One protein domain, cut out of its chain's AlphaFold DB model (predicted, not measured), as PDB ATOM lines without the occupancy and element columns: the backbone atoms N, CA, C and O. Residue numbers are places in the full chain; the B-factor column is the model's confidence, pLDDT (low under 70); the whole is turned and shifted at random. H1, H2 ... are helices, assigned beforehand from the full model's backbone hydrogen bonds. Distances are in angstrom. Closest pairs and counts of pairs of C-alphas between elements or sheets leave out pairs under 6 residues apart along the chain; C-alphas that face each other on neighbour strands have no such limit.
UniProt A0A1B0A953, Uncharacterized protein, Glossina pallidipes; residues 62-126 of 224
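What this domain is: This is residues 62 to 126 of the 224 residues of an uncharacterized protein of Glossina pallidipes (UniProt A0A1B0A953). One long helix, H3, sticks out as an arm from a small head; its residues 104 to 126 stand free, and this arm makes the length of the whole. The head is made of H1, H2, the links and residues 95 to 103 of H3, with H2 packed on the first turns of H3 and H1 near H2. The printed part has 65 residues with three named helices, H1, H2 and H3 in chain order, and no named strand; the class is all helix. It is only just loose, close to extended, with a radius of gyration of the C-alphas of 15.7 A and spans of 53 by 23 by 22 A.

How they stand to each other: H3, residues 95 to 126, touches H2, residues 80 to 87, with its residues 95 to 99 alone. The closest C-alphas are those of Ile 84 and Ile 98, 6.7 A apart. These two helices run opposite ways at a steep tilt of 49 degrees. H1, residues 62 to 74, is close to H2 but not clearly touching, the closest C-alphas being those of Ile 71 and Ile 83, 7.6 A apart. H1 and H2 run opposite ways at a steep tilt of 52 degrees. H1 and H3 are apart. In H1 and H2 every O i to N i+4 pair is within hydrogen-bond range; in H3 26 of 28 are.

Where its parts are: H3 measures 47.8 A from C-alpha 95 at (384.549, 478.619, 879.126) to C-alpha 126 at (387.483, 434.000, 895.963). H1 begins with C-alpha 62 at (398.260, 466.642, 872.795) and measures 18.3 A to C-alpha 74. H2 measures 10.8 A from C-alpha 80 to C-alpha 87.

The domain as a whole: The two C-alphas farthest apart are those of Pro 89 and Glu 126, at 52.9 A. Without residues 104 to 126, the body spans 23 by 22 by 19 A. The link from H1 to H2 is tight and that from H2 to H3 short. The printed part has no cut. Its mean pLDDT is 78.4, and residues 77 and 107 are under 70.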
ATOM      1  N   ALA A  62     397.459 467.266 871.742       70.94
ATOM      2  CA  ALA A  62     398.260 466.642 872.795       70.94
ATOM      3  C   ALA A  62     398.915 467.699 873.706       70.94
ATOM      4  O   ALA A  62     398.904 467.540 874.924       70.94
ATOM      5  N   ASP A  63     399.344 468.821 873.125       70.50
ATOM      6  CA  ASP A  63     399.914 469.965 873.837       70.50
ATOM      7  C   ASP A  63     398.904 470.646 874.769       70.50
ATOM      8  O   ASP A  63     399.223 470.910 875.927       70.50
ATOM      9  N   GLU A  64     397.660 470.872 874.330       71.69
ATOM     10  CA  GLU A  64     396.623 471.438 875.201       71.69
ATOM     11  C   GLU A  64     396.219 470.455 876.321       71.69
ATOM     12  O   GLU A  64     395.860 470.875 877.421       71.69
ATOM     13  N   GLN A  65     396.259 469.136 876.070       78.50
ATOM     14  CA  GLN A  65     396.030 468.130 877.120       78.50
ATOM     15  C   GLN A  65     397.169 468.107 878.140       78.50
ATOM     16  O   GLN A  65     396.910 468.004 879.336       78.50
ATOM     17  N   HIS A  66     398.408 468.222 877.671       77.19
ATOM     18  CA  HIS A  66     399.592 468.250 878.517       77.19
ATOM     19  C   HIS A  66     399.657 469.535 879.356       77.19
ATOM     20  O   HIS A  66     399.902 469.466 880.557       77.19
ATOM     21  N   ALA A  67     399.346 470.692 878.764       75.62
ATOM     22  CA  ALA A  67     399.256 471.964 879.481       75.62
ATOM     23  C   ALA A  67     398.183 471.923 880.580       75.62
ATOM     24  O   ALA A  67     398.430 472.361 881.701       75.62
ATOM     25  N   LEU A  68     397.016 471.335 880.293       76.69
ATOM     26  CA  LEU A  68     395.987 471.094 881.306       76.69
ATOM     27  C   LEU A  68     396.478 470.200 882.442       76.69
ATOM     28  O   LEU A  68     396.248 470.525 883.600       76.69
ATOM     29  N   ALA A  69     397.135 469.087 882.110       78.12
ATOM     30  CA  ALA A  69     397.631 468.144 883.103       78.12
ATOM     31  C   ALA A  69     398.684 468.789 884.016       78.12
ATOM     32  O   ALA A  69     398.652 468.571 885.222       78.12
ATOM     33  N   LEU A  70     399.571 469.626 883.464       76.75
ATOM     34  CA  LEU A  70     400.550 470.388 884.246       76.75
ATOM     35  C   LEU A  70     399.880 471.391 885.190       76.75
ATOM     36  O   LEU A  70     400.266 471.471 886.351       76.75
ATOM     37  N   ILE A  71     398.860 472.112 884.719       74.88
ATOM     38  CA  ILE A  71     398.107 473.062 885.552       74.88
ATOM     39  C   ILE A  71     397.333 472.323 886.655       74.88
ATOM     40  O   ILE A  71     397.291 472.790 887.790       74.88
ATOM     41  N   GLU A  72     396.735 471.165 886.358       76.94
ATOM     42  CA  GLU A  72     396.061 470.339 887.370       76.94
ATOM     43  C   GLU A  72     397.042 469.767 888.404       76.94
ATOM     44  O   GLU A  72     396.688 469.662 889.575       76.94
ATOM     45  N   LEU A  73     398.273 469.440 887.996       78.81
ATOM     46  CA  LEU A  73     399.313 468.956 888.901       78.81
ATOM     47  C   LEU A  73     399.830 470.070 889.829       78.81
ATOM     48  O   LEU A  73     399.990 469.839 891.025       78.81
ATOM     49  N   ASP A  74     400.073 471.264 889.282       80.88
ATOM     50  CA  ASP A  74     400.633 472.414 890.008       80.88
ATOM     51  C   ASP A  74     399.612 473.051 890.964       80.88
ATOM     52  O   ASP A  74     399.938 473.426 892.089       80.88
ATOM     53  N   MET A  75     398.338 473.110 890.558       73.69
ATOM     54  CA  MET A  75     397.288 473.738 891.366       73.69
ATOM     55  C   MET A  75     396.642 472.805 892.408       73.69
ATOM     56  O   MET A  75     395.783 473.247 893.175       73.69
ATOM     57  N   GLY A  76     397.049 471.534 892.479       77.75
ATOM     58  CA  GLY A  76     396.609 470.591 893.511       77.75
ATOM     59  C   GLY A  76     395.081 470.494 893.646       77.75
ATOM     60  O   GLY A  76     394.364 470.236 892.682       77.75
ATOM     61  N   SER A  77     394.559 470.707 894.859       69.94
ATOM     62  CA  SER A  77     393.121 470.665 895.178       69.94
ATOM     63  C   SER A  77     392.348 471.942 894.812       69.94
ATOM     64  O   SER A  77     391.233 472.147 895.303       69.94
ATOM     65  N   ALA A  78     392.907 472.814 893.964       71.38
ATOM     66  CA  ALA A  78     392.236 474.036 893.539       71.38
ATOM     67  C   ALA A  78     390.839 473.755 892.962       71.38
ATOM     68  O   ALA A  78     390.610 472.834 892.170       71.38
ATOM     69  N   THR A  79     389.883 474.593 893.359       74.88
ATOM     70  CA  THR A  79     388.493 474.503 892.922       74.88
ATOM     71  C   THR A  79     388.376 474.666 891.408       74.88
ATOM     72  O   THR A  79     389.100 475.433 890.773       74.88
ATOM     73  N   ASN A  80     387.416 473.948 890.813       73.38
ATOM     74  CA  ASN A  80     387.201 473.915 889.363       73.38
ATOM     75  C   ASN A  80     387.121 475.305 888.710       73.38
ATOM     76  O   ASN A  80     387.573 475.464 887.578       73.38
ATOM     77  N   SER A  81     386.570 476.291 889.420       76.75
ATOM     78  CA  SER A  81     386.460 477.680 888.975       76.75
ATOM     79  C   SER A  81     387.818 478.335 888.727       76.75
ATOM     80  O   SER A  81     388.008 478.917 887.666       76.75
ATOM     81  N   VAL A  82     388.785 478.164 889.635       79.81
ATOM     82  CA  VAL A  82     390.124 478.773 889.531       79.81
ATOM     83  C   VAL A  82     390.848 478.278 888.282       79.81
ATOM     84  O   VAL A  82     391.433 479.057 887.538       79.81
ATOM     85  N   ILE A  83     390.734 476.981 887.998       76.56
ATOM     86  CA  ILE A  83     391.352 476.370 886.815       76.56
ATOM     87  C   ILE A  83     390.679 476.883 885.539       76.56
ATOM     88  O   ILE A  83     391.353 477.224 884.571       76.56
ATOM     89  N   ILE A  84     389.348 476.977 885.531       78.00
ATOM     90  CA  ILE A  84     388.597 477.483 884.379       78.00
ATOM     91  C   ILE A  84     388.964 478.944 884.093       78.00
ATOM     92  O   ILE A  84     389.208 479.286 882.934       78.00
ATOM     93  N   ASP A  85     389.051 479.789 885.116       80.81
ATOM     94  CA  ASP A  85     389.401 481.202 884.954       80.81
ATOM     95  C   ASP A  85     390.850 481.396 884.500       80.81
ATOM     96  O   ASP A  85     391.118 482.305 883.719       80.81
ATOM     97  N   HIS A  86     391.765 480.501 884.881       78.81
ATOM     98  CA  HIS A  86     393.154 480.540 884.417       78.81
ATOM     99  C   HIS A  86     393.327 480.051 882.966       78.81
ATOM    100  O   HIS A  86     394.235 480.484 882.249       78.81
ATOM    101  N   LEU A  87     392.455 479.146 882.512       75.88
ATOM    102  CA  LEU A  87     392.489 478.587 881.157       75.88
ATOM    103  C   LEU A  87     391.742 479.440 880.136       75.88
ATOM    104  O   LEU A  87     392.152 479.492 878.982       75.88
ATOM    105  N   THR A  88     390.660 480.100 880.549       79.31
ATOM    106  CA  THR A  88     389.833 480.939 879.670       79.31
ATOM    107  C   THR A  88     390.643 481.994 878.893       79.31
ATOM    108  O   THR A  88     390.429 482.101 877.692       79.31
ATOM    109  N   PRO A  89     391.597 482.741 879.487       79.69
ATOM    110  CA  PRO A  89     392.376 483.737 878.745       79.69
ATOM    111  C   PRO A  89     393.470 483.133 877.852       79.69
ATOM    112  O   PRO A  89     393.909 483.784 876.911       79.69
ATOM    113  N   ASN A  90     393.913 481.905 878.133       70.88
ATOM    114  CA  ASN A  90     394.995 481.235 877.398       70.88
ATOM    115  C   ASN A  90     394.483 480.265 876.326       70.88
ATOM    116  O   ASN A  90     395.263 479.672 875.585       70.88
ATOM    117  N   SER A  91     393.167 480.078 876.261       71.62
ATOM    118  CA  SER A  91     392.507 479.141 875.371       71.62
ATOM    119  C   SER A  91     391.604 479.899 874.415       71.62
ATOM    120  O   SER A  91     390.793 480.718 874.828       71.62
ATOM    121  N   LEU A  92     391.676 479.564 873.127       75.69
ATOM    122  CA  LEU A  92     390.688 480.021 872.142       75.69
ATOM    123  C   LEU A  92     389.309 479.366 872.352       75.69
ATOM    124  O   LEU A  92     388.367 479.633 871.609       75.69
ATOM    125  N   ARG A  93     389.185 478.463 873.331       76.19
ATOM    126  CA  ARG A  93     387.964 477.710 873.601       76.19
ATOM    127  C   ARG A  93     387.076 478.456 874.581       76.19
ATOM    128  O   ARG A  93     387.537 479.071 875.537       76.19
ATOM    129  N   THR A  94     385.772 478.312 874.387       81.50
ATOM    130  CA  THR A  94     384.788 478.879 875.305       81.50
ATOM    131  C   THR A  94     384.903 478.249 876.693       81.50
ATOM    132  O   THR A  94     385.195 477.057 876.846       81.50
ATOM    133  N   ARG A  95     384.609 479.049 877.722       80.31
ATOM    134  CA  ARG A  95     384.549 478.619 879.126       80.31
ATOM    135  C   ARG A  95     383.716 477.341 879.307       80.31
ATOM    136  O   ARG A  95     384.134 476.422 880.012       80.31
ATOM    137  N   ASP A  96     382.583 477.241 878.613       72.50
ATOM    138  CA  ASP A  96     381.695 476.073 878.662       72.50
ATOM    139  C   ASP A  96     382.330 474.807 878.080       72.50
ATOM    140  O   ASP A  96     382.153 473.719 878.632       72.50
ATOM    141  N   ALA A  97     383.116 474.925 877.005       74.12
ATOM    142  CA  ALA A  97     383.837 473.790 876.435       74.12
ATOM    143  C   ALA A  97     384.892 473.245 877.413       74.12
ATOM    144  O   ALA A  97     385.052 472.027 877.545       74.12
ATOM    145  N   ILE A  98     385.567 474.140 878.142       76.25
ATOM    146  CA  ILE A  98     386.539 473.786 879.185       76.25
ATOM    147  C   ILE A  98     385.824 473.101 880.361       76.25
ATOM    148  O   ILE A  98     386.217 472.003 880.766       76.25
ATOM    149  N   LYS A  99     384.725 473.689 880.858       79.25
ATOM    150  CA  LYS A  99     383.918 473.132 881.960       79.25
ATOM    151  C   LYS A  99     383.393 471.731 881.629       79.25
ATOM    152  O   LYS A  99     383.584 470.796 882.409       79.25
ATOM    153  N   LYS A 100     382.804 471.561 880.442       78.56
ATOM    154  CA  LYS A 100     382.239 470.286 879.977       78.56
ATOM    155  C   LYS A 100     383.293 469.184 879.872       78.56
ATOM    156  O   LYS A 100     383.019 468.030 880.216       78.56
ATOM    157  N   ARG A 101     384.516 469.515 879.437       76.31
ATOM    158  CA  ARG A 101     385.618 468.545 879.406       76.31
ATOM    159  C   ARG A 101     385.990 468.075 880.803       76.31
ATOM    160  O   ARG A 101     386.100 466.868 880.999       76.31
ATOM    161  N   ARG A 102     386.186 468.995 881.750       75.75
ATOM    162  CA  ARG A 102     386.581 468.614 883.113       75.75
ATOM    163  C   ARG A 102     385.513 467.753 883.767       75.75
ATOM    164  O   ARG A 102     385.842 466.691 884.269       75.75
ATOM    165  N   GLN A 103     384.237 468.111 883.617       79.56
ATOM    166  CA  GLN A 103     383.129 467.257 884.059       79.56
ATOM    167  C   GLN A 103     383.198 465.850 883.444       79.56
ATOM    168  O   GLN A 103     383.048 464.863 884.156       79.56
ATOM    169  N   THR A 104     383.492 465.744 882.144       77.81
ATOM    170  CA  THR A 104     383.641 464.444 881.465       77.81
ATOM    171  C   THR A 104     384.848 463.657 881.987       77.81
ATOM    172  O   THR A 104     384.751 462.447 882.178       77.81
ATOM    173  N   ALA A 105     385.980 464.322 882.241       74.12
ATOM    174  CA  ALA A 105     387.191 463.698 882.774       74.12
ATOM    175  C   ALA A 105     386.992 463.221 884.220       74.12
ATOM    176  O   ALA A 105     387.295 462.069 884.525       74.12
ATOM    177  N   THR A 106     386.401 464.059 885.077       78.31
ATOM    178  CA  THR A 106     386.025 463.703 886.450       78.31
ATOM    179  C   THR A 106     385.046 462.532 886.457       78.31
ATOM    180  O   THR A 106     385.266 461.560 887.172       78.31
ATOM    181  N   TYR A 107     384.009 462.564 885.614       68.38
ATOM    182  CA  TYR A 107     383.049 461.464 885.496       68.38
ATOM    183  C   TYR A 107     383.715 460.160 885.034       68.38
ATOM    184  O   TYR A 107     383.448 459.098 885.593       68.38
ATOM    185  N   LYS A 108     384.634 460.231 884.061       81.62
ATOM    186  CA  LYS A 108     385.399 459.065 883.599       81.62
ATOM    187  C   LYS A 108     386.275 458.480 884.713       81.62
ATOM    188  O   LYS A 108     386.272 457.267 884.889       81.62
ATOM    189  N   ALA A 109     386.974 459.324 885.474       80.31
ATOM    190  CA  ALA A 109     387.798 458.887 886.600       80.31
ATOM    191  C   ALA A 109     386.955 458.225 887.705       80.31
ATOM    192  O   ALA A 109     387.335 457.178 888.226       80.31
ATOM    193  N   ILE A 110     385.776 458.781 888.008       75.62
ATOM    194  CA  ILE A 110     384.821 458.180 888.952       75.62
ATOM    195  C   ILE A 110     384.360 456.805 888.451       75.62
ATOM    196  O   ILE A 110     384.384 455.841 889.210       75.62
ATOM    197  N   LEU A 111     383.992 456.677 887.172       74.56
ATOM    198  CA  LEU A 111     383.582 455.392 886.596       74.56
ATOM    199  C   LEU A 111     384.701 454.341 886.608       74.56
ATOM    200  O   LEU A 111     384.429 453.168 886.864       74.56
ATOM    201  N   GLU A 112     385.944 454.730 886.317       90.31
ATOM    202  CA  GLU A 112     387.095 453.820 886.389       90.31
ATOM    203  C   GLU A 112     387.371 453.374 887.827       90.31
ATOM    204  O   GLU A 112     387.595 452.185 888.054       90.31
ATOM    205  N   ARG A 113     387.256 454.285 888.797       88.31
ATOM    206  CA  ARG A 113     387.375 453.962 890.222       88.31
ATOM    207  C   ARG A 113     386.286 452.992 890.685       88.31
ATOM    208  O   ARG A 113     386.616 451.962 891.258       88.31
ATOM    209  N   LEU A 114     385.018 453.264 890.370       81.88
ATOM    210  CA  LEU A 114     383.897 452.377 890.715       81.88
ATOM    211  C   LEU A 114     384.055 450.985 890.090       81.88
ATOM    212  O   LEU A 114     383.720 449.972 890.705       81.88
ATOM    213  N   ARG A 115     384.589 450.912 888.865       90.12
ATOM    214  CA  ARG A 115     384.907 449.632 888.222       90.12
ATOM    215  C   ARG A 115     386.029 448.900 888.963       90.12
ATOM    216  O   ARG A 115     385.900 447.700 889.183       90.12
ATOM    217  N   ALA A 116     387.096 449.601 889.341       91.25
ATOM    218  CA  ALA A 116     388.220 449.020 890.070       91.25
ATOM    219  C   ALA A 116     387.810 448.514 891.463       91.25
ATOM    220  O   ALA A 116     388.180 447.402 891.829       91.25
ATOM    221  N   GLU A 117     386.996 449.279 892.196       90.31
ATOM    222  CA  GLU A 117     386.451 448.888 893.505       90.31
ATOM    223  C   GLU A 117     385.592 447.622 893.387       90.31
ATOM    224  O   GLU A 117     385.795 446.665 894.131       90.31
ATOM    225  N   ARG A 118     384.719 447.539 892.373       89.94
ATOM    226  CA  ARG A 118     383.920 446.328 892.118       89.94
ATOM    227  C   ARG A 118     384.783 445.097 891.813       89.94
ATOM    228  O   ARG A 118     384.430 443.991 892.207       89.94
ATOM    229  N   SER A 119     385.903 445.282 891.114       91.69
ATOM    230  CA  SER A 119     386.856 444.205 890.821       91.69
ATOM    231  C   SER A 119     387.731 443.805 892.014       91.69
ATOM    232  O   SER A 119     388.279 442.705 891.999       91.69
ATOM    233  N   ALA A 120     387.903 444.674 893.012       90.56
ATOM    234  CA  ALA A 120     388.613 444.344 894.245       90.56
ATOM    235  C   ALA A 120     387.742 443.468 895.157       90.56
ATOM    236  O   ALA A 120     388.193 442.409 895.577       90.56
ATOM    237  N   VAL A 121     386.467 443.837 895.334       88.81
ATOM    238  CA  VAL A 121     385.500 443.069 896.143       88.81
ATOM    239  C   VAL A 121     385.332 441.634 895.624       88.81
ATOM    240  O   VAL A 121     385.303 440.696 896.410       88.81
ATOM    241  N   GLN A 122     385.307 441.433 894.299       83.44
ATOM    242  CA  GLN A 122     385.221 440.084 893.714       83.44
ATOM    243  C   GLN A 122     386.442 439.200 893.999       83.44
ATOM    244  O   GLN A 122     386.303 437.983 894.027       83.44
ATOM    245  N   ARG A 123     387.635 439.780 894.189       78.44
ATOM    246  CA  ARG A 123     388.838 438.998 894.513       78.44
ATOM    247  C   ARG A 123     388.880 438.569 895.975       78.44
ATOM    248  O   ARG A 123     389.428 437.514 896.265       78.44
ATOM    249  N   GLU A 124     388.291 439.351 896.873       78.56
ATOM    250  CA  GLU A 124     388.243 439.018 898.300       78.56
ATOM    251  C   GLU A 124     387.272 437.859 898.599       78.56
ATOM    252  O   GLU A 124     387.534 437.077 899.509       78.56
ATOM    253  N   GLU A 125     386.205 437.674 897.809       74.94
ATOM    254  CA  GLU A 125     385.302 436.512 897.940       74.94
ATOM    255  C   GLU A 125     385.933 435.186 897.477       74.94
ATOM    256  O   GLU A 125     385.587 434.130 898.002       74.94
ATOM    257  N   GLU A 126     386.863 435.215 896.517       72.56
ATOM    258  CA  GLU A 126     387.483 434.000 895.963       72.56
ATOM    259  C   GLU A 126     388.664 433.490 896.817       72.56
ATOM    260  O   GLU A 126     389.033 432.320 896.732       72.56
TER     261      GLU A 126